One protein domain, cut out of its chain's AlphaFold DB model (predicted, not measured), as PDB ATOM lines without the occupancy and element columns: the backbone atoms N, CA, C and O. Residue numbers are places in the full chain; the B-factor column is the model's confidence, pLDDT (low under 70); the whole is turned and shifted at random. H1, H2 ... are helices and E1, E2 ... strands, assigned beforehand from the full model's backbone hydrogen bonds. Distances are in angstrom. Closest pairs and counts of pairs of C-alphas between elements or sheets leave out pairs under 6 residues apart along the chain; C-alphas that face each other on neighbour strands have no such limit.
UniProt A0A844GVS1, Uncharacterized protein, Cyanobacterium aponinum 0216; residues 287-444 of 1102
ATOM      1  N   ILE A 287     226.381 282.966 188.938       96.12
ATOM      2  CA  ILE A 287     225.919 281.586 188.781       96.12
ATOM      3  C   ILE A 287     226.508 281.020 187.486       96.12
ATOM      4  O   ILE A 287     226.227 281.534 186.405       96.12
ATOM      5  N   ILE A 288     227.292 279.943 187.576       95.88
ATOM      6  CA  ILE A 288     227.799 279.246 186.384       95.88
ATOM      7  C   ILE A 288     226.954 278.001 186.153       95.88
ATOM      8  O   ILE A 288     226.868 277.127 187.015       95.88
ATOM      9  N   ILE A 289     226.320 277.925 184.985       95.56
ATOM     10  CA  ILE A 289     225.411 276.835 184.635       95.56
ATOM     11  C   ILE A 289     226.132 275.878 183.690       95.56
ATOM     12  O   ILE A 289     226.325 276.183 182.515       95.56
ATOM     13  N   ASP A 290     226.493 274.704 184.199       94.00
ATOM     14  CA  ASP A 290     227.033 273.600 183.409       94.00
ATOM     15  C   ASP A 290     226.025 272.445 183.385       94.00
ATOM     16  O   ASP A 290     225.659 271.908 184.429       94.00
ATOM     17  N   GLN A 291     225.552 272.063 182.197       90.12
ATOM     18  CA  GLN A 291     224.539 271.005 182.051       90.12
ATOM     19  C   GLN A 291     225.074 269.622 182.459       90.12
ATOM     20  O   GLN A 291     224.310 268.755 182.884       90.12
ATOM     21  N   ASN A 292     226.393 269.437 182.402       91.31
ATOM     22  CA  ASN A 292     227.063 268.173 182.693       91.31
ATOM     23  C   ASN A 292     227.517 268.064 184.160       91.31
ATOM     24  O   ASN A 292     228.004 267.014 184.578       91.31
ATOM     25  N   ILE A 293     227.324 269.106 184.978       91.06
ATOM     26  CA  ILE A 293     227.828 269.161 186.359       91.06
ATOM     27  C   ILE A 293     227.272 268.035 187.231       91.06
ATOM     28  O   ILE A 293     227.947 267.554 188.137       91.06
ATOM     29  N   SER A 294     226.065 267.567 186.911       90.19
ATOM     30  CA  SER A 294     225.439 266.408 187.548       90.19
ATOM     31  C   SER A 294     226.228 265.114 187.359       90.19
ATOM     32  O   SER A 294     226.380 264.346 188.310       90.19
ATOM     33  N   GLU A 295     226.786 264.890 186.168       88.81
ATOM     34  CA  GLU A 295     227.612 263.724 185.858       88.81
ATOM     35  C   GLU A 295     228.947 263.806 186.596       88.81
ATOM     36  O   GLU A 295     229.355 262.846 187.250       88.81
ATOM     37  N   TYR A 296     229.585 264.981 186.570       85.19
ATOM     38  CA  TYR A 296     230.858 265.219 187.249       85.19
ATOM     39  C   TYR A 296     230.756 265.082 188.770       85.19
ATOM     40  O   TYR A 296     231.660 264.541 189.407       85.19
ATOM     41  N   TRP A 297     229.668 265.570 189.366       88.44
ATOM     42  CA  TRP A 297     229.435 265.460 190.806       88.44
ATOM     43  C   TRP A 297     228.850 264.101 191.207       88.44
ATOM     44  O   TRP A 297     228.839 263.770 192.389       88.44
ATOM     45  N   GLY A 298     228.358 263.302 190.256       85.88
ATOM     46  CA  GLY A 298     227.619 262.074 190.556       85.88
ATOM     47  C   GLY A 298     226.325 262.339 191.337       85.88
ATOM     48  O   GLY A 298     225.855 261.477 192.080       85.88
ATOM     49  N   VAL A 299     225.760 263.542 191.198       86.00
ATOM     50  CA  VAL A 299     224.554 263.995 191.895       86.00
ATOM     51  C   VAL A 299     223.452 264.204 190.872       86.00
ATOM     52  O   VAL A 299     223.639 264.887 189.871       86.00
ATOM     53  N   ALA A 300     222.276 263.634 191.131       82.06
ATOM     54  CA  ALA A 300     221.149 263.746 190.214       82.06
ATOM     55  C   ALA A 300     220.747 265.226 189.977       82.06
ATOM     56  O   ALA A 300     220.699 265.983 190.951       82.06
ATOM     57  N   PRO A 301     220.413 265.648 188.738       84.88
ATOM     58  CA  PRO A 301     220.157 267.055 188.393       84.88
ATOM     59  C   PRO A 301     219.111 267.768 189.265       84.88
ATOM     60  O   PRO A 301     219.243 268.952 189.561       84.88
ATOM     61  N   GLN A 302     218.084 267.058 189.733       81.00
ATOM     62  CA  GLN A 302     217.046 267.620 190.603       81.00
ATOM     63  C   GLN A 302     217.543 267.965 192.019       81.00
ATOM     64  O   GLN A 302     216.877 268.700 192.739       81.00
ATOM     65  N   ASN A 303     218.714 267.461 192.422       82.44
ATOM     66  CA  ASN A 303     219.338 267.773 193.709       82.44
ATOM     67  C   ASN A 303     220.363 268.922 193.604       82.44
ATOM     68  O   ASN A 303     221.009 269.243 194.601       82.44
ATOM     69  N   ILE A 304     220.540 269.517 192.419       88.94
ATOM     70  CA  ILE A 304     221.480 270.617 192.179       88.94
ATOM     71  C   ILE A 304     220.687 271.910 192.009       88.94
ATOM     72  O   ILE A 304     220.015 272.120 190.999       88.94
ATOM     73  N   TRP A 305     220.773 272.784 193.005       90.38
ATOM     74  CA  TRP A 305     220.096 274.073 193.043       90.38
ATOM     75  C   TRP A 305     220.861 275.118 192.241       90.38
ATOM     76  O   TRP A 305     222.037 275.372 192.505       90.38
ATOM     77  N   ILE A 306     220.187 275.746 191.275       93.06
ATOM     78  CA  ILE A 306     220.792 276.764 190.413       93.06
ATOM     79  C   ILE A 306     220.508 278.155 190.960       93.06
ATOM     80  O   ILE A 306     221.441 278.857 191.342       93.06
ATOM     81  N   HIS A 307     219.237 278.548 191.029       92.38
ATOM     82  CA  HIS A 307     218.815 279.831 191.593       92.38
ATOM     83  C   HIS A 307     217.326 279.802 191.935       92.38
ATOM     84  O   HIS A 307     216.523 279.282 191.160       92.38
ATOM     85  N   ARG A 308     216.950 280.391 193.076       86.56
ATOM     86  CA  ARG A 308     215.568 280.422 193.589       86.56
ATOM     87  C   ARG A 308     214.921 279.025 193.579       86.56
ATOM     88  O   ARG A 308     215.419 278.122 194.245       86.56
ATOM     89  N   ASP A 309     213.807 278.867 192.869       82.19
ATOM     90  CA  ASP A 309     212.993 277.657 192.731       82.19
ATOM     91  C   ASP A 309     213.447 276.743 191.576       82.19
ATOM     92  O   ASP A 309     212.767 275.766 191.266       82.19
ATOM     93  N   LYS A 310     214.588 277.038 190.931       87.25
ATOM     94  CA  LYS A 310     215.121 276.258 189.808       87.25
ATOM     95  C   LYS A 310     216.267 275.341 190.223       87.25
ATOM     96  O   LYS A 310     217.320 275.782 190.692       87.25
ATOM     97  N   THR A 311     216.073 274.054 189.960       88.75
ATOM     98  CA  THR A 311     217.110 273.011 189.950       88.75
ATOM     99  C   THR A 311     217.674 272.830 188.541       88.75
ATOM    100  O   THR A 311     217.051 273.275 187.571       88.75
ATOM    101  N   LEU A 312     218.809 272.135 188.403       89.81
ATOM    102  CA  LEU A 312     219.392 271.818 187.095       89.81
ATOM    103  C   LEU A 312     218.413 271.028 186.208       89.81
ATOM    104  O   LEU A 312     218.369 271.263 185.008       89.81
ATOM    105  N   ALA A 313     217.588 270.150 186.795       84.25
ATOM    106  CA  ALA A 313     216.559 269.399 186.066       84.25
ATOM    107  C   ALA A 313     215.444 270.297 185.501       84.25
ATOM    108  O   ALA A 313     215.009 270.123 184.366       84.25
ATOM    109  N   SER A 314     214.972 271.255 186.305       84.75
ATOM    110  CA  SER A 314     213.821 272.108 185.970       84.75
ATOM    111  C   SER A 314     214.155 273.317 185.088       84.75
ATOM    112  O   SER A 314     213.252 274.009 184.609       84.75
ATOM    113  N   LEU A 315     215.444 273.635 184.937       88.12
ATOM    114  CA  LEU A 315     215.900 274.829 184.241       88.12
ATOM    115  C   LEU A 315     216.143 274.542 182.761       88.12
ATOM    116  O   LEU A 315     217.114 273.888 182.387       88.12
ATOM    117  N   ASN A 316     215.330 275.148 181.903       86.62
ATOM    118  CA  ASN A 316     215.667 275.289 180.496       86.62
ATOM    119  C   ASN A 316     216.523 276.549 180.305       86.62
ATOM    120  O   ASN A 316     216.024 277.670 180.373       86.62
ATOM    121  N   ILE A 317     217.819 276.374 180.047       88.06
ATOM    122  CA  ILE A 317     218.757 277.497 179.886       88.06
ATOM    123  C   ILE A 317     218.386 278.428 178.718       88.06
ATOM    124  O   ILE A 317     218.711 279.612 178.749       88.06
ATOM    125  N   ASN A 318     217.664 277.929 177.708       87.50
ATOM    126  CA  ASN A 318     217.209 278.760 176.592       87.50
ATOM    127  C   ASN A 318     216.189 279.811 177.032       87.50
ATOM    128  O   ASN A 318     216.102 280.862 176.401       87.50
ATOM    129  N   ASP A 319     215.459 279.563 178.122       87.44
ATOM    130  CA  ASP A 319     214.531 280.551 178.664       87.44
ATOM    131  C   ASP A 319     215.288 281.769 179.212       87.44
ATOM    132  O   ASP A 319     214.849 282.906 179.054       87.44
ATOM    133  N   LEU A 320     216.478 281.542 179.779       89.56
ATOM    134  CA  LEU A 320     217.381 282.616 180.185       89.56
ATOM    135  C   LEU A 320     218.021 283.303 178.967       89.56
ATOM    136  O   LEU A 320     218.023 284.528 178.894       89.56
ATOM    137  N   LYS A 321     218.522 282.533 177.986       88.44
ATOM    138  CA  LYS A 321     219.165 283.079 176.768       88.44
ATOM    139  C   LYS A 321     218.222 283.965 175.946       88.44
ATOM    140  O   LYS A 321     218.649 284.985 175.417       88.44
ATOM    141  N   ASN A 322     216.946 283.594 175.867       89.75
ATOM    142  CA  ASN A 322     215.939 284.311 175.084       89.75
ATOM    143  C   ASN A 322     215.167 285.360 175.909       89.75
ATOM    144  O   ASN A 322     214.270 286.012 175.374       89.75
ATOM    145  N   GLY A 323     215.476 285.507 177.204       85.50
ATOM    146  CA  GLY A 323     214.857 286.487 178.099       85.50
ATOM    147  C   GLY A 323     213.417 286.178 178.529       85.50
ATOM    148  O   GLY A 323     212.741 287.063 179.049       85.50
ATOM    149  N   THR A 324     212.919 284.951 178.337       84.94
ATOM    150  CA  THR A 324     211.602 284.530 178.861       84.94
ATOM    151  C   THR A 324     211.646 284.268 180.368       84.94
ATOM    152  O   THR A 324     210.632 284.420 181.051       84.94
ATOM    153  N   LEU A 325     212.825 283.932 180.900       85.31
ATOM    154  CA  LEU A 325     213.151 283.917 182.321       85.31
ATOM    155  C   LEU A 325     214.225 284.977 182.594       85.31
ATOM    156  O   LEU A 325     215.265 284.986 181.944       85.31
ATOM    157  N   VAL A 326     213.989 285.851 183.577       88.56
ATOM    158  CA  VAL A 326     214.916 286.936 183.936       88.56
ATOM    159  C   VAL A 326     215.264 286.862 185.420       88.56
ATOM    160  O   VAL A 326     214.386 286.695 186.272       88.56
ATOM    161  N   TRP A 327     216.557 286.983 185.726       92.50
ATOM    162  CA  TRP A 327     217.089 287.038 187.085       92.50
ATOM    163  C   TRP A 327     217.820 288.361 187.307       92.50
ATOM    164  O   TRP A 327     218.948 288.537 186.864       92.50
ATOM    165  N   ASP A 328     217.180 289.291 188.014       90.44
ATOM    166  CA  ASP A 328     217.746 290.629 188.233       90.44
ATOM    167  C   ASP A 328     218.754 290.688 189.391       90.44
ATOM    168  O   ASP A 328     219.505 291.655 189.510       90.44
ATOM    169  N   ASP A 329     218.774 289.677 190.260       92.44
ATOM    170  CA  ASP A 329     219.554 289.635 191.502       92.44
ATOM    171  C   ASP A 329     220.895 288.896 191.386       92.44
ATOM    172  O   ASP A 329     221.711 288.969 192.304       92.44
ATOM    173  N   VAL A 330     221.144 288.208 190.271       94.06
ATOM    174  CA  VAL A 330     222.386 287.467 189.999       94.06
ATOM    175  C   VAL A 330     222.852 287.712 188.568       94.06
ATOM    176  O   VAL A 330     222.037 287.966 187.685       94.06
ATOM    177  N   ASN A 331     224.154 287.579 188.330       95.19
ATOM    178  CA  ASN A 331     224.685 287.384 186.985       95.19
ATOM    179  C   ASN A 331     224.755 285.876 186.714       95.19
ATOM    180  O   ASN A 331     225.025 285.092 187.627       95.19
ATOM    181  N   TRP A 332     224.523 285.449 185.476       94.69
ATOM    182  CA  TRP A 332     224.651 284.044 185.097       94.69
ATOM    183  C   TRP A 332     225.368 283.904 183.758       94.69
ATOM    184  O   TRP A 332     225.255 284.772 182.897       94.69
ATOM    185  N   ILE A 333     226.094 282.801 183.594       95.25
ATOM    186  CA  ILE A 333     226.765 282.441 182.342       95.25
ATOM    187  C   ILE A 333     226.747 280.920 182.172       95.25
ATOM    188  O   ILE A 333     226.806 280.173 183.156       95.25
ATOM    189  N   ALA A 334     226.621 280.440 180.934       95.06
ATOM    190  CA  ALA A 334     226.785 279.017 180.653       95.06
ATOM    191  C   ALA A 334     228.277 278.661 180.676       95.06
ATOM    192  O   ALA A 334     229.107 279.443 180.222       95.06
ATOM    193  N   SER A 335     228.634 277.476 181.166       94.19
ATOM    194  CA  SER A 335     230.042 277.069 181.293       94.19
ATOM    195  C   SER A 335     230.817 277.102 179.973       94.19
ATOM    196  O   SER A 335     231.994 277.454 179.973       94.19
ATOM    197  N   GLN A 336     230.171 276.780 178.846       91.12
ATOM    198  CA  GLN A 336     230.805 276.851 177.528       91.12
ATOM    199  C   GLN A 336     231.086 278.284 177.052       91.12
ATOM    200  O   GLN A 336     232.006 278.480 176.265       91.12
ATOM    201  N   ASP A 337     230.318 279.260 177.546       93.75
ATOM    202  CA  ASP A 337     230.412 280.668 177.148       93.75
ATOM    203  C   ASP A 337     231.532 281.391 177.942       93.75
ATOM    204  O   ASP A 337     231.870 282.523 177.636       93.75
ATOM    205  N   LEU A 338     232.166 280.725 178.924       95.50
ATOM    206  CA  LEU A 338     233.350 281.234 179.645       95.50
ATOM    207  C   LEU A 338     234.635 281.222 178.807       95.50
ATOM    208  O   LEU A 338     235.622 281.846 179.195       95.50
ATOM    209  N   PHE A 339     234.648 280.458 177.716       96.50
ATOM    210  CA  PHE A 339     235.799 280.304 176.840       96.50
ATOM    211  C   PHE A 339     235.521 280.967 175.497       96.50
ATOM    212  O   PHE A 339     234.517 280.659 174.855       96.50
ATOM    213  N   LEU A 340     236.472 281.753 174.996       95.75
ATOM    214  CA  LEU A 340     236.414 282.236 173.618       95.75
ATOM    215  C   LEU A 340     236.522 281.068 172.636       95.75
ATOM    216  O   LEU A 340     237.114 280.027 172.951       95.75
ATOM    217  N   GLU A 341     235.918 281.221 171.455       93.62
ATOM    218  CA  GLU A 341     235.850 280.176 170.426       93.62
ATOM    219  C   GLU A 341     237.250 279.712 170.006       93.62
ATOM    220  O   GLU A 341     237.520 278.508 170.024       93.62
ATOM    221  N   GLU A 342     238.144 280.669 169.763       93.69
ATOM    222  CA  GLU A 342     239.523 280.463 169.328       93.69
ATOM    223  C   GLU A 342     240.530 281.023 170.346       93.69
ATOM    224  O   GLU A 342     240.176 281.779 171.251       93.69
ATOM    225  N   LEU A 343     241.795 280.622 170.206       95.00
ATOM    226  CA  LEU A 343     242.917 281.135 170.991       95.00
ATOM    227  C   LEU A 343     243.848 281.890 170.049       95.00
ATOM    228  O   LEU A 343     244.473 281.272 169.184       95.00
ATOM    229  N   ALA A 344     243.938 283.204 170.242       96.25
ATOM    230  CA  ALA A 344     244.930 284.048 169.594       96.25
ATOM    231  C   ALA A 344     246.230 284.083 170.409       96.25
ATOM    232  O   ALA A 344     246.226 283.995 171.642       96.25
ATOM    233  N   PHE A 345     247.364 284.206 169.727       95.44
ATOM    234  CA  PHE A 345     248.675 284.234 170.372       95.44
ATOM    235  C   PHE A 345     249.655 285.108 169.603       95.44
ATOM    236  O   PHE A 345     249.566 285.222 168.387       95.44
ATOM    237  N   VAL A 346     250.616 285.698 170.307       94.81
ATOM    238  CA  VAL A 346     251.704 286.471 169.700       94.81
ATOM    239  C   VAL A 346     252.887 285.549 169.421       94.81
ATOM    240  O   VAL A 346     253.320 284.820 170.321       94.81
ATOM    241  N   ASP A 347     253.439 285.611 168.207       90.44
ATOM    242  CA  ASP A 347     254.656 284.879 167.808       90.44
ATOM    243  C   ASP A 347     255.938 285.546 168.355       90.44
ATOM    244  O   ASP A 347     256.856 285.922 167.629       90.44
ATOM    245  N   LEU A 348     255.959 285.761 169.672       89.50
ATOM    246  CA  LEU A 348     257.061 286.343 170.433       89.50
ATOM    247  C   LEU A 348     257.015 285.812 171.872       89.50
ATOM    248  O   LEU A 348     255.973 285.866 172.531       89.50
ATOM    249  N   GLU A 349     258.143 285.323 172.393       89.62
ATOM    250  CA  GLU A 349     258.274 284.993 173.818       89.62
ATOM    251  C   GLU A 349     258.296 286.279 174.650       89.62
ATOM    252  O   GLU A 349     259.036 287.206 174.339       89.62
ATOM    253  N   GLY A 350     257.519 286.323 175.736       90.00
ATOM    254  CA  GLY A 350     257.538 287.468 176.647       90.00
ATOM    255  C   GLY A 350     256.926 288.735 176.049       90.00
ATOM    256  O   GLY A 350     257.296 289.831 176.447       90.00
ATOM    257  N   ALA A 351     255.971 288.590 175.125       94.19
ATOM    258  CA  ALA A 351     255.301 289.705 174.453       94.19
ATOM    259  C   ALA A 351     254.599 290.682 175.417       94.19
ATOM    260  O   ALA A 351     254.317 291.818 175.032       94.19
ATOM    261  N   PHE A 352     254.314 290.241 176.650       95.62
ATOM    262  CA  PHE A 352     253.563 290.981 177.662       95.62
ATOM    263  C   PHE A 352     254.360 291.177 178.973       95.62
ATOM    264  O   PHE A 352     254.035 290.556 179.988       95.62
ATOM    265  N   PRO A 353     255.426 291.999 178.987       94.81
ATOM    266  CA  PRO A 353     256.321 292.155 180.138       94.81
ATOM    267  C   PRO A 353     255.634 292.763 181.370       94.81
ATOM    268  O   PRO A 353     256.023 292.458 182.495       94.81
ATOM    269  N   GLY A 354     254.602 293.590 181.178       94.31
ATOM    270  CA  GLY A 354     253.804 294.173 182.262       94.31
ATOM    271  C   GLY A 354     252.628 293.306 182.722       94.31
ATOM    272  O   GLY A 354     251.842 293.750 183.557       94.31
ATOM    273  N   ALA A 355     252.472 292.100 182.173       95.56
ATOM    274  CA  ALA A 355     251.364 291.200 182.469       95.56
ATOM    275  C   ALA A 355     251.785 290.015 183.346       95.56
ATOM    276  O   ALA A 355     252.963 289.685 183.483       95.56
ATOM    277  N   ILE A 356     250.793 289.326 183.907       94.62
ATOM    278  CA  ILE A 356     250.970 288.030 184.566       94.62
ATOM    279  C   ILE A 356     250.363 286.919 183.705       94.62
ATOM    280  O   ILE A 356     249.301 287.083 183.108       94.62
ATOM    281  N   ALA A 357     251.036 285.769 183.650       90.12
ATOM    282  CA  ALA A 357     250.627 284.630 182.831       90.12
ATOM    283  C   ALA A 357     250.577 283.321 183.646       90.12
ATOM    284  O   ALA A 357     251.374 283.151 184.579       90.12
ATOM    285  N   PRO A 358     249.669 282.380 183.314       86.75
ATOM    286  CA  PRO A 358     249.593 281.081 183.976       86.75
ATOM    287  C   PRO A 358     250.921 280.328 183.902       86.75
ATOM    288  O   PRO A 358     251.619 280.355 182.886       86.75
ATOM    289  N   LYS A 359     251.265 279.607 184.970       73.69
ATOM    290  CA  LYS A 359     252.460 278.758 184.971       73.69
ATOM    291  C   LYS A 359     252.220 277.557 184.059       73.69
ATOM    292  O   LYS A 359     251.404 276.701 184.384       73.69
ATOM    293  N   SER A 360     252.963 277.463 182.959       76.56
ATOM    294  CA  SER A 360     253.046 276.232 182.169       76.56
ATOM    295  C   SER A 360     254.298 275.442 182.550       76.56
ATOM    296  O   SER A 360     255.362 276.017 182.779       76.56
ATOM    297  N   GLN A 361     254.176 274.117 182.647       74.50
ATOM    298  CA  GLN A 361     255.309 273.235 182.958       74.50
ATOM    299  C   GLN A 361     256.269 273.072 181.772       74.50
ATOM    300  O   GLN A 361     257.438 272.740 181.963       74.50
ATOM    301  N   LEU A 362     255.774 273.297 180.553       80.06
ATOM    302  CA  LEU A 362     256.522 273.181 179.307       80.06
ATOM    303  C   LEU A 362     256.405 274.493 178.522       80.06
ATOM    304  O   LEU A 362     255.350 275.124 178.558       80.06
ATOM    305  N   PRO A 363     257.447 274.914 177.786       82.31
ATOM    306  CA  PRO A 363     257.338 276.065 176.901       82.31
ATOM    307  C   PRO A 363     256.232 275.843 175.867       82.31
ATOM    308  O   PRO A 363     256.187 274.802 175.209       82.31
ATOM    309  N   ILE A 364     255.363 276.836 175.710       86.56
ATOM    310  CA  ILE A 364     254.350 276.841 174.659       86.56
ATOM    311  C   ILE A 364     255.034 277.308 173.378       86.56
ATOM    312  O   ILE A 364     255.633 278.385 173.343       86.56
ATOM    313  N   THR A 365     254.978 276.481 172.337       89.62
ATOM    314  CA  THR A 365     255.628 276.761 171.057       89.62
ATOM    315  C   THR A 365     254.660 276.664 169.887       89.62
ATOM    316  O   THR A 365     253.626 276.007 169.972       89.62
ATOM    317  N   PHE A 366     255.010 277.317 168.787       89.69
ATOM    318  CA  PHE A 366     254.366 277.196 167.487       89.69
ATOM    319  C   PHE A 366     255.460 277.277 166.420       89.69
ATOM    320  O   PHE A 366     256.358 278.108 166.517       89.69
ATOM    321  N   ASN A 367     255.468 276.354 165.453       86.12
ATOM    322  CA  ASN A 367     256.522 276.249 164.429       86.12
ATOM    323  C   ASN A 367     257.973 276.233 164.979       86.12
ATOM    324  O   ASN A 367     258.915 276.617 164.294       86.12
ATOM    325  N   GLY A 368     258.168 275.759 166.216       83.19
ATOM    326  CA  GLY A 368     259.475 275.716 166.888       83.19
ATOM    327  C   GLY A 368     259.869 276.998 167.634       83.19
ATOM    328  O   GLY A 368     260.816 276.950 168.419       83.19
ATOM    329  N   ASN A 369     259.126 278.094 167.468       88.38
ATOM    330  CA  ASN A 369     259.299 279.336 168.221       88.38
ATOM    331  C   ASN A 369     258.441 279.317 169.486       88.38
ATOM    332  O   ASN A 369     257.384 278.692 169.516       88.38
ATOM    333  N   LYS A 370     258.887 279.987 170.546       91.50
ATOM    334  CA  LYS A 370     258.074 280.179 171.752       91.50
ATOM    335  C   LYS A 370     257.115 281.348 171.553       91.50
ATOM    336  O   LYS A 370     257.513 282.369 171.005       91.50
ATOM    337  N   ILE A 371     255.894 281.195 172.052       93.38
ATOM    338  CA  ILE A 371     254.800 282.148 171.833       93.38
ATOM    339  C   ILE A 371     254.224 282.672 173.150       93.38
ATOM    340  O   ILE A 371     254.408 282.060 174.205       93.38
ATOM    341  N   SER A 372     253.475 283.773 173.076       93.94
ATOM    342  CA  SER A 372     252.729 284.342 174.203       93.94
ATOM    343  C   SER A 372     251.221 284.297 173.914       93.94
ATOM    344  O   SER A 372     250.742 285.088 173.099       93.94
ATOM    345  N   PRO A 373     250.451 283.377 174.525       94.56
ATOM    346  CA  PRO A 373     249.012 283.282 174.287       94.56
ATOM    347  C   PRO A 373     248.250 284.427 174.966       94.56
ATOM    348  O   PRO A 373     248.567 284.799 176.097       94.56
ATOM    349  N   LEU A 374     247.208 284.936 174.306       96.25
ATOM    350  CA  LEU A 374     246.162 285.716 174.968       96.25
ATOM    351  C   LEU A 374     245.218 284.743 175.679       96.25
ATOM    352  O   LEU A 374     244.906 283.687 175.129       96.25
ATOM    353  N   LEU A 375     244.767 285.053 176.898       96.25
ATOM    354  CA  LEU A 375     243.882 284.137 177.625       96.25
ATOM    355  C   LEU A 375     242.495 284.125 176.968       96.25
ATOM    356  O   LEU A 375     241.831 285.160 176.983       96.25
ATOM    357  N   PRO A 376     242.022 282.988 176.422       96.44
ATOM    358  CA  PRO A 376     240.752 282.919 175.706       96.44
ATOM    359  C   PRO A 376     239.585 282.737 176.689       96.44
ATOM    360  O   PRO A 376     238.858 281.745 176.629       96.44
ATOM    361  N   LEU A 377     239.446 283.665 177.635       96.31
ATOM    362  CA  LEU A 377     238.439 283.642 178.696       96.31
ATOM    363  C   LEU A 377     237.540 284.876 178.619       96.31
ATOM    364  O   LEU A 377     237.982 285.937 178.188       96.31
ATOM    365  N   ASP A 378     236.300 284.727 179.076       94.81
ATOM    366  CA  ASP A 378     235.367 285.841 179.251       94.81
ATOM    367  C   ASP A 378     235.779 286.732 180.442       94.81
ATOM    368  O   ASP A 378     236.201 286.238 181.498       94.81
ATOM    369  N   GLU A 379     235.663 288.054 180.280       94.12
ATOM    370  CA  GLU A 379     236.086 289.036 181.285       94.12
ATOM    371  C   GLU A 379     235.269 288.983 182.582       94.12
ATOM    372  O   GLU A 379     235.775 289.393 183.629       94.12
ATOM    373  N   ILE A 380     234.051 288.416 182.558       93.62
ATOM    374  CA  ILE A 380     233.143 288.364 183.714       93.62
ATOM    375  C   ILE A 380     233.805 287.750 184.950       93.62
ATOM    376  O   ILE A 380     233.446 288.079 186.077       93.62
ATOM    377  N   LEU A 381     234.793 286.866 184.778       94.12
ATOM    378  CA  LEU A 381     235.525 286.259 185.890       94.12
ATOM    379  C   LEU A 381     236.310 287.292 186.716       94.12
ATOM    380  O   LEU A 381     236.482 287.099 187.920       94.12
ATOM    381  N   LEU A 382     236.745 288.402 186.120       93.44
ATOM    382  CA  LEU A 382     237.550 289.433 186.783       93.44
ATOM    383  C   LEU A 382     236.721 290.392 187.651       93.44
ATOM    384  O   LEU A 382     237.273 291.088 188.513       93.44
ATOM    385  N   ASP A 383     235.392 290.336 187.544       92.06
ATOM    386  CA  ASP A 383     234.482 290.936 188.526       92.06
ATOM    387  C   ASP A 383     234.505 290.178 189.867       92.06
ATOM    388  O   ASP A 383     234.240 290.757 190.924       92.06
ATOM    389  N   TYR A 384     234.862 288.889 189.849       94.06
ATOM    390  CA  TYR A 384     234.789 287.993 191.012       94.06
ATOM    391  C   TYR A 384     236.157 287.540 191.521       94.06
ATOM    392  O   TYR A 384     236.293 287.250 192.711       94.06
ATOM    393  N   PHE A 385     237.173 287.500 190.663       94.12
ATOM    394  CA  PHE A 385     238.524 287.065 191.006       94.12
ATOM    395  C   PHE A 385     239.535 288.198 190.834       94.12
ATOM    396  O   PHE A 385     239.413 289.030 189.935       94.12
ATOM    397  N   THR A 386     240.551 288.247 191.698       93.88
ATOM    398  CA  THR A 386     241.759 289.021 191.375       93.88
ATOM    399  C   THR A 386     242.537 288.310 190.263       93.88
ATOM    400  O   THR A 386     242.427 287.084 190.144       93.88
ATOM    401  N   PRO A 387     243.350 289.030 189.471       95.06
ATOM    402  CA  PRO A 387     244.213 288.422 188.460       95.06
ATOM    403  C   PRO A 387     245.039 287.241 188.997       95.06
ATOM    404  O   PRO A 387     245.085 286.181 188.378       95.06
ATOM    405  N   GLU A 388     245.625 287.369 190.189       94.75
ATOM    406  CA  GLU A 388     246.441 286.322 190.812       94.75
ATOM    407  C   GLU A 388     245.629 285.098 191.246       94.75
ATOM    408  O   GLU A 388     246.109 283.970 191.125       94.75
ATOM    409  N   ASP A 389     244.425 285.292 191.786       93.50
ATOM    410  CA  ASP A 389     243.570 284.179 192.203       93.50
ATOM    411  C   ASP A 389     242.969 283.454 190.999       93.50
ATOM    412  O   ASP A 389     242.899 282.225 191.007       93.50
ATOM    413  N   LEU A 390     242.610 284.186 189.938       94.44
ATOM    414  CA  LEU A 390     242.191 283.586 188.675       94.44
ATOM    415  C   LEU A 390     243.330 282.762 188.059       94.44
ATOM    416  O   LEU A 390     243.114 281.637 187.620       94.44
ATOM    417  N   LEU A 391     244.559 283.276 188.088       93.94
ATOM    418  CA  LEU A 391     245.727 282.601 187.526       93.94
ATOM    419  C   LEU A 391     246.072 281.296 188.262       93.94
ATOM    420  O   LEU A 391     246.489 280.337 187.621       93.94
ATOM    421  N   LYS A 392     245.839 281.207 189.581       92.50
ATOM    422  CA  LYS A 392     245.962 279.941 190.342       92.50
ATOM    423  C   LYS A 392     244.966 278.870 189.889       92.50
ATOM    424  O   LYS A 392     245.201 277.691 190.133       92.50
ATOM    425  N   ASN A 393     243.870 279.287 189.262       92.31
ATOM    426  CA  ASN A 393     242.795 278.423 188.796       92.31
ATOM    427  C   ASN A 393     242.941 278.035 187.316       92.31
ATOM    428  O   ASN A 393     242.090 277.300 186.812       92.31
ATOM    429  N   ILE A 394     243.983 278.519 186.626       94.44
ATOM    430  CA  ILE A 394     244.240 278.264 185.206       94.44
ATOM    431  C   ILE A 394     245.501 277.412 185.043       94.44
ATOM    432  O   ILE A 394     246.571 277.751 185.547       94.44
ATOM    433  N   GLU A 395     245.390 276.352 184.250       93.56
ATOM    434  CA  GLU A 395     246.520 275.541 183.796       93.56
ATOM    435  C   GLU A 395     246.557 275.523 182.263       93.56
ATOM    436  O   GLU A 395     245.529 275.318 181.611       93.56
ATOM    437  N   LEU A 396     247.748 275.736 181.692       92.56
ATOM    438  CA  LEU A 396     248.003 275.659 180.252       92.56
ATOM    439  C   LEU A 396     248.970 274.512 179.961       92.56
ATOM    440  O   LEU A 396     250.144 274.570 180.342       92.56
ATOM    441  N   GLU A 397     248.489 273.491 179.255       92.75
ATOM    442  CA  GLU A 397     249.268 272.304 178.896       92.75
ATOM    443  C   GLU A 397     249.403 272.190 177.370       92.75
ATOM    444  O   GLU A 397     248.394 272.014 176.680       92.75
ATOM    445  N   PRO A 398     250.620 272.278 176.803       91.69
ATOM    446  CA  PRO A 398     250.806 272.021 175.383       91.69
ATOM    447  C   PRO A 398     250.603 270.531 175.081       91.69
ATOM    448  O   PRO A 398     251.064 269.660 175.820       91.69
ATOM    449  N   PHE A 399     249.959 270.226 173.959       91.81
ATOM    450  CA  PHE A 399     249.817 268.865 173.447       91.81
ATOM    451  C   PHE A 399     250.070 268.820 171.938       91.81
ATOM    452  O   PHE A 399     250.027 269.831 171.241       91.81
ATOM    453  N   VAL A 400     250.318 267.619 171.419       88.12
ATOM    454  CA  VAL A 400     250.394 267.361 169.977       88.12
ATOM    455  C   VAL A 400     249.471 266.195 169.661       88.12
ATOM    456  O   VAL A 400     249.547 265.149 170.306       88.12
ATOM    457  N   ASN A 401     248.587 266.371 168.685       85.94
ATOM    458  CA  ASN A 401     247.710 265.314 168.196       85.94
ATOM    459  C   ASN A 401     247.715 265.266 166.657       85.94
ATOM    460  O   ASN A 401     248.492 265.952 165.997       85.94
ATOM    461  N   VAL A 402     246.845 264.435 166.076       82.44
ATOM    462  CA  VAL A 402     246.727 264.267 164.615       82.44
ATOM    463  C   VAL A 402     246.359 265.553 163.865       82.44
ATOM    464  O   VAL A 402     246.630 265.645 162.673       82.44
ATOM    465  N   ASN A 403     245.775 266.536 164.553       81.50
ATOM    466  CA  ASN A 403     245.357 267.820 163.991       81.50
ATOM    467  C   ASN A 403     246.420 268.919 164.166       81.50
ATOM    468  O   ASN A 403     246.201 270.034 163.701       81.50
ATOM    469  N   GLY A 404     247.555 268.621 164.810       84.50
ATOM    470  CA  GLY A 404     248.670 269.550 164.997       84.50
ATOM    471  C   GLY A 404     249.047 269.777 166.460       84.50
ATOM    472  O   GLY A 404     248.677 269.016 167.358       84.50
ATOM    473  N   GLN A 405     249.834 270.827 166.683       90.69
ATOM    474  CA  GLN A 405     250.183 271.312 168.014       90.69
ATOM    475  C   GLN A 405     249.031 272.144 168.586       90.69
ATOM    476  O   GLN A 405     248.400 272.926 167.875       90.69
ATOM    477  N   GLY A 406     248.749 271.974 169.872       92.31
ATOM    478  CA  GLY A 406     247.664 272.660 170.555       92.31
ATOM    479  C   GLY A 406     247.975 272.963 172.013       92.31
ATOM    480  O   GLY A 406     249.008 272.556 172.550       92.31
ATOM    481  N   ILE A 407     247.060 273.685 172.650       93.25
ATOM    482  CA  ILE A 407     247.093 274.037 174.068       93.25
ATOM    483  C   ILE A 407     245.775 273.596 174.692       93.25
ATOM    484  O   ILE A 407     244.699 273.938 174.203       93.25
ATOM    485  N   ARG A 408     245.858 272.848 175.788       94.81
ATOM    486  CA  ARG A 408     244.723 272.547 176.654       94.81
ATOM    487  C   ARG A 408     244.671 273.584 177.764       94.81
ATOM    488  O   ARG A 408     245.603 273.672 178.563       94.81
ATOM    489  N   LEU A 409     243.579 274.344 177.818       95.06
ATOM    490  CA  LEU A 409     243.275 275.234 178.934       95.06
ATOM    491  C   LEU A 409     242.369 274.495 179.915       95.06
ATOM    492  O   LEU A 409     241.270 274.074 179.551       95.06
ATOM    493  N   THR A 410     242.820 274.357 181.160       95.44
ATOM    494  CA  THR A 410     241.997 273.874 182.274       95.44
ATOM    495  C   THR A 410     241.681 275.040 183.205       95.44
ATOM    496  O   THR A 410     242.595 275.716 183.668       95.44
ATOM    497  N   LEU A 411     240.397 275.252 183.498       95.69
ATOM    498  CA  LEU A 411     239.906 276.274 184.422       95.69
ATOM    499  C   LEU A 411     239.180 275.601 185.595       95.69
ATOM    500  O   LEU A 411     238.222 274.858 185.384       95.69
ATOM    501  N   THR A 412     239.617 275.862 186.829       95.12
ATOM    502  CA  THR A 412     239.015 275.295 188.050       95.12
ATOM    503  C   THR A 412     238.374 276.387 188.900       95.12
ATOM    504  O   THR A 412     239.060 277.137 189.582       95.12
ATOM    505  N   ILE A 413     237.046 276.476 188.896       95.12
ATOM    506  CA  ILE A 413     236.299 277.552 189.554       95.12
ATOM    507  C   ILE A 413     235.742 277.070 190.899       95.12
ATOM    508  O   ILE A 413     235.025 276.065 190.929       95.12
ATOM    509  N   PRO A 414     236.007 277.768 192.016       93.88
ATOM    510  CA  PRO A 414     235.410 277.446 193.307       93.88
ATOM    511  C   PRO A 414     233.920 277.823 193.342       93.88
ATOM    512  O   PRO A 414     233.533 278.954 193.042       93.88
ATOM    513  N   LEU A 415     233.081 276.874 193.753       93.56
ATOM    514  CA  LEU A 415     231.626 277.003 193.833       93.56
ATOM    515  C   LEU A 415     231.122 276.780 195.262       93.56
ATOM    516  O   LEU A 415     231.766 276.140 196.092       93.56
ATOM    517  N   SER A 416     229.921 277.277 195.551       91.50
ATOM    518  CA  SER A 416     229.260 277.128 196.848       91.50
ATOM    519  C   SER A 416     229.067 275.671 197.287       91.50
ATOM    520  O   SER A 416     229.132 275.422 198.491       91.50
ATOM    521  N   GLY A 417     228.896 274.740 196.342       89.94
ATOM    522  CA  GLY A 417     228.824 273.298 196.568       89.94
ATOM    523  C   GLY A 417     227.539 272.823 197.247       89.94
ATOM    524  O   GLY A 417     226.580 273.579 197.423       89.94
ATOM    525  N   ILE A 418     227.524 271.544 197.624       86.31
ATOM    526  CA  ILE A 418     226.396 270.866 198.275       86.31
ATOM    527  C   ILE A 418     226.756 270.572 199.740       86.31
ATOM    528  O   ILE A 418     227.808 270.001 200.025       86.31
ATOM    529  N   GLY A 419     225.876 270.951 200.675       72.38
ATOM    530  CA  GLY A 419     226.032 270.730 202.122       72.38
ATOM    531  C   GLY A 419     226.094 272.019 202.955       72.38
ATOM    532  O   GLY A 419     226.205 273.123 202.420       72.38
ATOM    533  N   GLU A 420     226.021 271.888 204.283       59.34
ATOM    534  CA  GLU A 420     226.029 273.018 205.225       59.34
ATOM    535  C   GLU A 420     227.385 273.202 205.930       59.34
ATOM    536  O   GLU A 420     228.121 272.251 206.205       59.34
ATOM    537  N   GLY A 421     227.723 274.457 206.245       58.56
ATOM    538  CA  GLY A 421     228.933 274.805 206.998       58.56
ATOM    539  C   GLY A 421     230.246 274.374 206.324       58.56
ATOM    540  O   GLY A 421     230.410 274.508 205.113       58.56
ATOM    541  N   ASN A 422     231.190 273.867 207.125       52.25
ATOM    542  CA  ASN A 422     232.543 273.475 206.695       52.25
ATOM    543  C   ASN A 422     232.619 272.074 206.047       52.25
ATOM    544  O   ASN A 422     233.712 271.619 205.725       52.25
ATOM    545  N   GLN A 423     231.492 271.377 205.862       56.09
ATOM    546  CA  GLN A 423     231.430 270.019 205.292       56.09
ATOM    547  C   GLN A 423     230.888 270.002 203.852       56.09
ATOM    548  O   GLN A 423     230.265 269.032 203.425       56.09
ATOM    549  N   ARG A 424     231.095 271.085 203.095       66.56
ATOM    550  CA  ARG A 424     230.622 271.194 201.708       66.56
ATOM    551  C   ARG A 424     231.367 270.225 200.794       66.56
ATOM    552  O   ARG A 424     232.592 270.262 200.706       66.56
ATOM    553  N   GLN A 425     230.608 269.387 200.099       71.00
ATOM    554  CA  GLN A 425     231.083 268.504 199.039       71.00
ATOM    555  C   GLN A 425     230.867 269.177 197.677       71.00
ATOM    556  O   GLN A 425     230.027 270.071 197.550       71.00
ATOM    557  N   PHE A 426     231.617 268.746 196.658       79.19
ATOM    558  CA  PHE A 426     231.448 269.206 195.270       79.19
ATOM    559  C   PHE A 426     231.517 270.737 195.121       79.19
ATOM    560  O   PHE A 426     230.659 271.380 194.532       79.19
ATOM    561  N   ASN A 427     232.538 271.348 195.716       83.44
ATOM    562  CA  ASN A 427     232.705 272.799 195.814       83.44
ATOM    563  C   ASN A 427     233.580 273.396 194.698       83.44
ATOM    564  O   ASN A 427     234.132 274.485 194.856       83.44
ATOM    565  N   SER A 428     233.735 272.696 193.575       89.31
ATOM    566  CA  SER A 428     234.524 273.166 192.436       89.31
ATOM    567  C   SER A 428     233.949 272.681 191.110       89.31
ATOM    568  O   SER A 428     233.478 271.545 191.012       89.31
ATOM    569  N   LEU A 429     234.064 273.518 190.084       93.19
ATOM    570  CA  LEU A 429     233.792 273.191 188.690       93.19
ATOM    571  C   LEU A 429     235.105 273.201 187.912       93.19
ATOM    572  O   LEU A 429     235.799 274.212 187.895       93.19
ATOM    573  N   ARG A 430     235.441 272.086 187.263       93.31
ATOM    574  CA  ARG A 430     236.635 271.964 186.425       93.31
ATOM    575  C   ARG A 430     236.213 271.889 184.963       93.31
ATOM    576  O   ARG A 430     235.541 270.941 184.576       93.31
ATOM    577  N   LEU A 431     236.623 272.872 184.174       94.62
ATOM    578  CA  LEU A 431     236.342 272.972 182.745       94.62
ATOM    579  C   LEU A 431     237.635 272.799 181.952       94.62
ATOM    580  O   LEU A 431     238.698 273.229 182.398       94.62
ATOM    581  N   GLN A 432     237.546 272.169 180.784       94.19
ATOM    582  CA  GLN A 432     238.687 271.954 179.896       94.19
ATOM    583  C   GLN A 432     238.308 272.269 178.455       94.19
ATOM    584  O   GLN A 432     237.250 271.841 177.990       94.19
ATOM    585  N   LYS A 433     239.191 272.975 177.744       95.56
ATOM    586  CA  LYS A 433     239.058 273.231 176.309       95.56
ATOM    587  C   LYS A 433     240.402 273.091 175.601       95.56
ATOM    588  O   LYS A 433     241.414 273.620 176.059       95.56
ATOM    589  N   ASP A 434     240.382 272.377 174.480       95.38
ATOM    590  CA  ASP A 434     241.546 272.136 173.630       95.38
ATOM    591  C   ASP A 434     241.526 273.099 172.443       95.38
ATOM    592  O   ASP A 434     240.573 273.113 171.664       95.38
ATOM    593  N   TYR A 435     242.598 273.872 172.286       95.00
ATOM    594  CA  TYR A 435     242.796 274.804 171.183       95.00
ATOM    595  C   TYR A 435     243.910 274.303 170.268       95.00
ATOM    596  O   TYR A 435     245.020 274.043 170.727       95.00
ATOM    597  N   ILE A 436     243.631 274.176 168.972       93.50
ATOM    598  CA  ILE A 436     244.658 273.886 167.963       93.50
ATOM    599  C   ILE A 436     245.291 275.207 167.525       93.50
ATOM    600  O   ILE A 436     244.571 276.141 167.176       93.50
ATOM    601  N   LEU A 437     246.622 275.283 167.542       92.44
ATOM    602  CA  LEU A 437     247.352 276.467 167.100       92.44
ATOM    603  C   LEU A 437     247.404 276.494 165.573       92.44
ATOM    604  O   LEU A 437     247.821 275.523 164.938       92.44
ATOM    605  N   LYS A 438     246.981 277.614 164.991       92.31
ATOM    606  CA  LYS A 438     246.923 277.831 163.547       92.31
ATOM    607  C   LYS A 438     247.568 279.165 163.194       92.31
ATOM    608  O   LYS A 438     247.507 280.101 163.983       92.31
ATOM    609  N   GLU A 439     248.091 279.259 161.976       91.19
ATOM    610  CA  GLU A 439     248.690 280.491 161.445       91.19
ATOM    611  C   GLU A 439     247.694 281.664 161.423       91.19
ATOM    612  O   GLU A 439     248.060 282.792 161.717       91.19
ATOM    613  N   GLU A 440     246.417 281.394 161.136       90.75
ATOM    614  CA  GLU A 440     245.345 282.403 161.111       90.75
ATOM    615  C   GLU A 440     245.067 283.054 162.479       90.75
ATOM    616  O   GLU A 440     244.504 284.144 162.528       90.75
ATOM    617  N   ASN A 441     245.520 282.427 163.572       91.19
ATOM    618  CA  ASN A 441     245.359 282.917 164.944       91.19
ATOM    619  C   ASN A 441     246.636 283.583 165.493       91.19
ATOM    620  O   ASN A 441     246.658 284.017 166.649       91.19
ATOM    621  N   ALA A 442     247.708 283.620 164.694       94.06
ATOM    622  CA  ALA A 442     248.987 284.188 165.084       94.06
ATOM    623  C   ALA A 442     249.001 285.708 164.868       94.06
ATOM    624  O   ALA A 442     248.735 286.216 163.778       94.06
ATOM    625  N   ILE A 443     249.368 286.437 165.916       94.88
ATOM    626  CA  ILE A 443     249.591 287.880 165.916       94.88
ATOM    627  C   ILE A 443     251.088 288.114 165.712       94.88
ATOM    628  O   ILE A 443     251.914 287.634 166.495       94.88
ATOM    629  N   LYS A 444     251.442 288.856 164.661       90.56
ATOM    630  CA  LYS A 444     252.844 289.045 164.256       90.56
ATOM    631  C   LYS A 444     253.550 290.142 165.036       90.56
ATOM    632  O   LYS A 444     254.740 290.023 165.315       90.56
TER     633      LYS A 444
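Overview. This is residues 287 to 444 of the 1102 residues of an uncharacterized protein of Cyanobacterium aponinum 0216 (UniProt A0A844GVS1). With little regular structure, the domain has a twisted three-stranded ribbon, E4, E5 and E6, between a small lobe of E1, H1, E2, H2 and E3 and the winding loop of residues 344 to 372. The printed part has 158 residues, 63 in named elements, mixed, ordered E1 H1 E2 H2 E3 H3 H4 H5 E4 E5 E6. It is only just compact, close to loose: radius of gyration of the C-alphas 18.1 A, spans 52 by 37 by 33 A.

Arrangement. E4, residues 394 to 401, E5, 404 to 414, and E6, 428 to 436, form a twisted meander, each strand the antiparallel neighbour of the one before; within hydrogen-bond range are N 397 and O 408, 3.0 A, and N 409 and O 433, 2.9 A. H1, 293 to 297, H3, 335 to 338, and H5, 387 to 392, only graze this sheet. E1, 287 to 289, and E3, 331 to 334, are parallel, with N 289 and O 333 at 2.9 A. H2, 317 to 321, is near E3; H4, 379 to 383, is close to but not clearly touching H5. E2, 305 to 307, pairs with no named strand. H4 has 0 of 1 O i to N i+4 pairs within range, but 2 of 2 O i to N i+3.

Along the chain. E5 spans 32.2 A. C-alpha 287 begins E1 at (225.919, 281.586, 188.781); C-alpha 436 ends E6 at (244.658, 273.886, 167.963).

Size, cuts and confidence. The printed part has no cut. The links H3 to H4 and E5 to E6 are long. Residues 420 to 424 have pLDDT under 70.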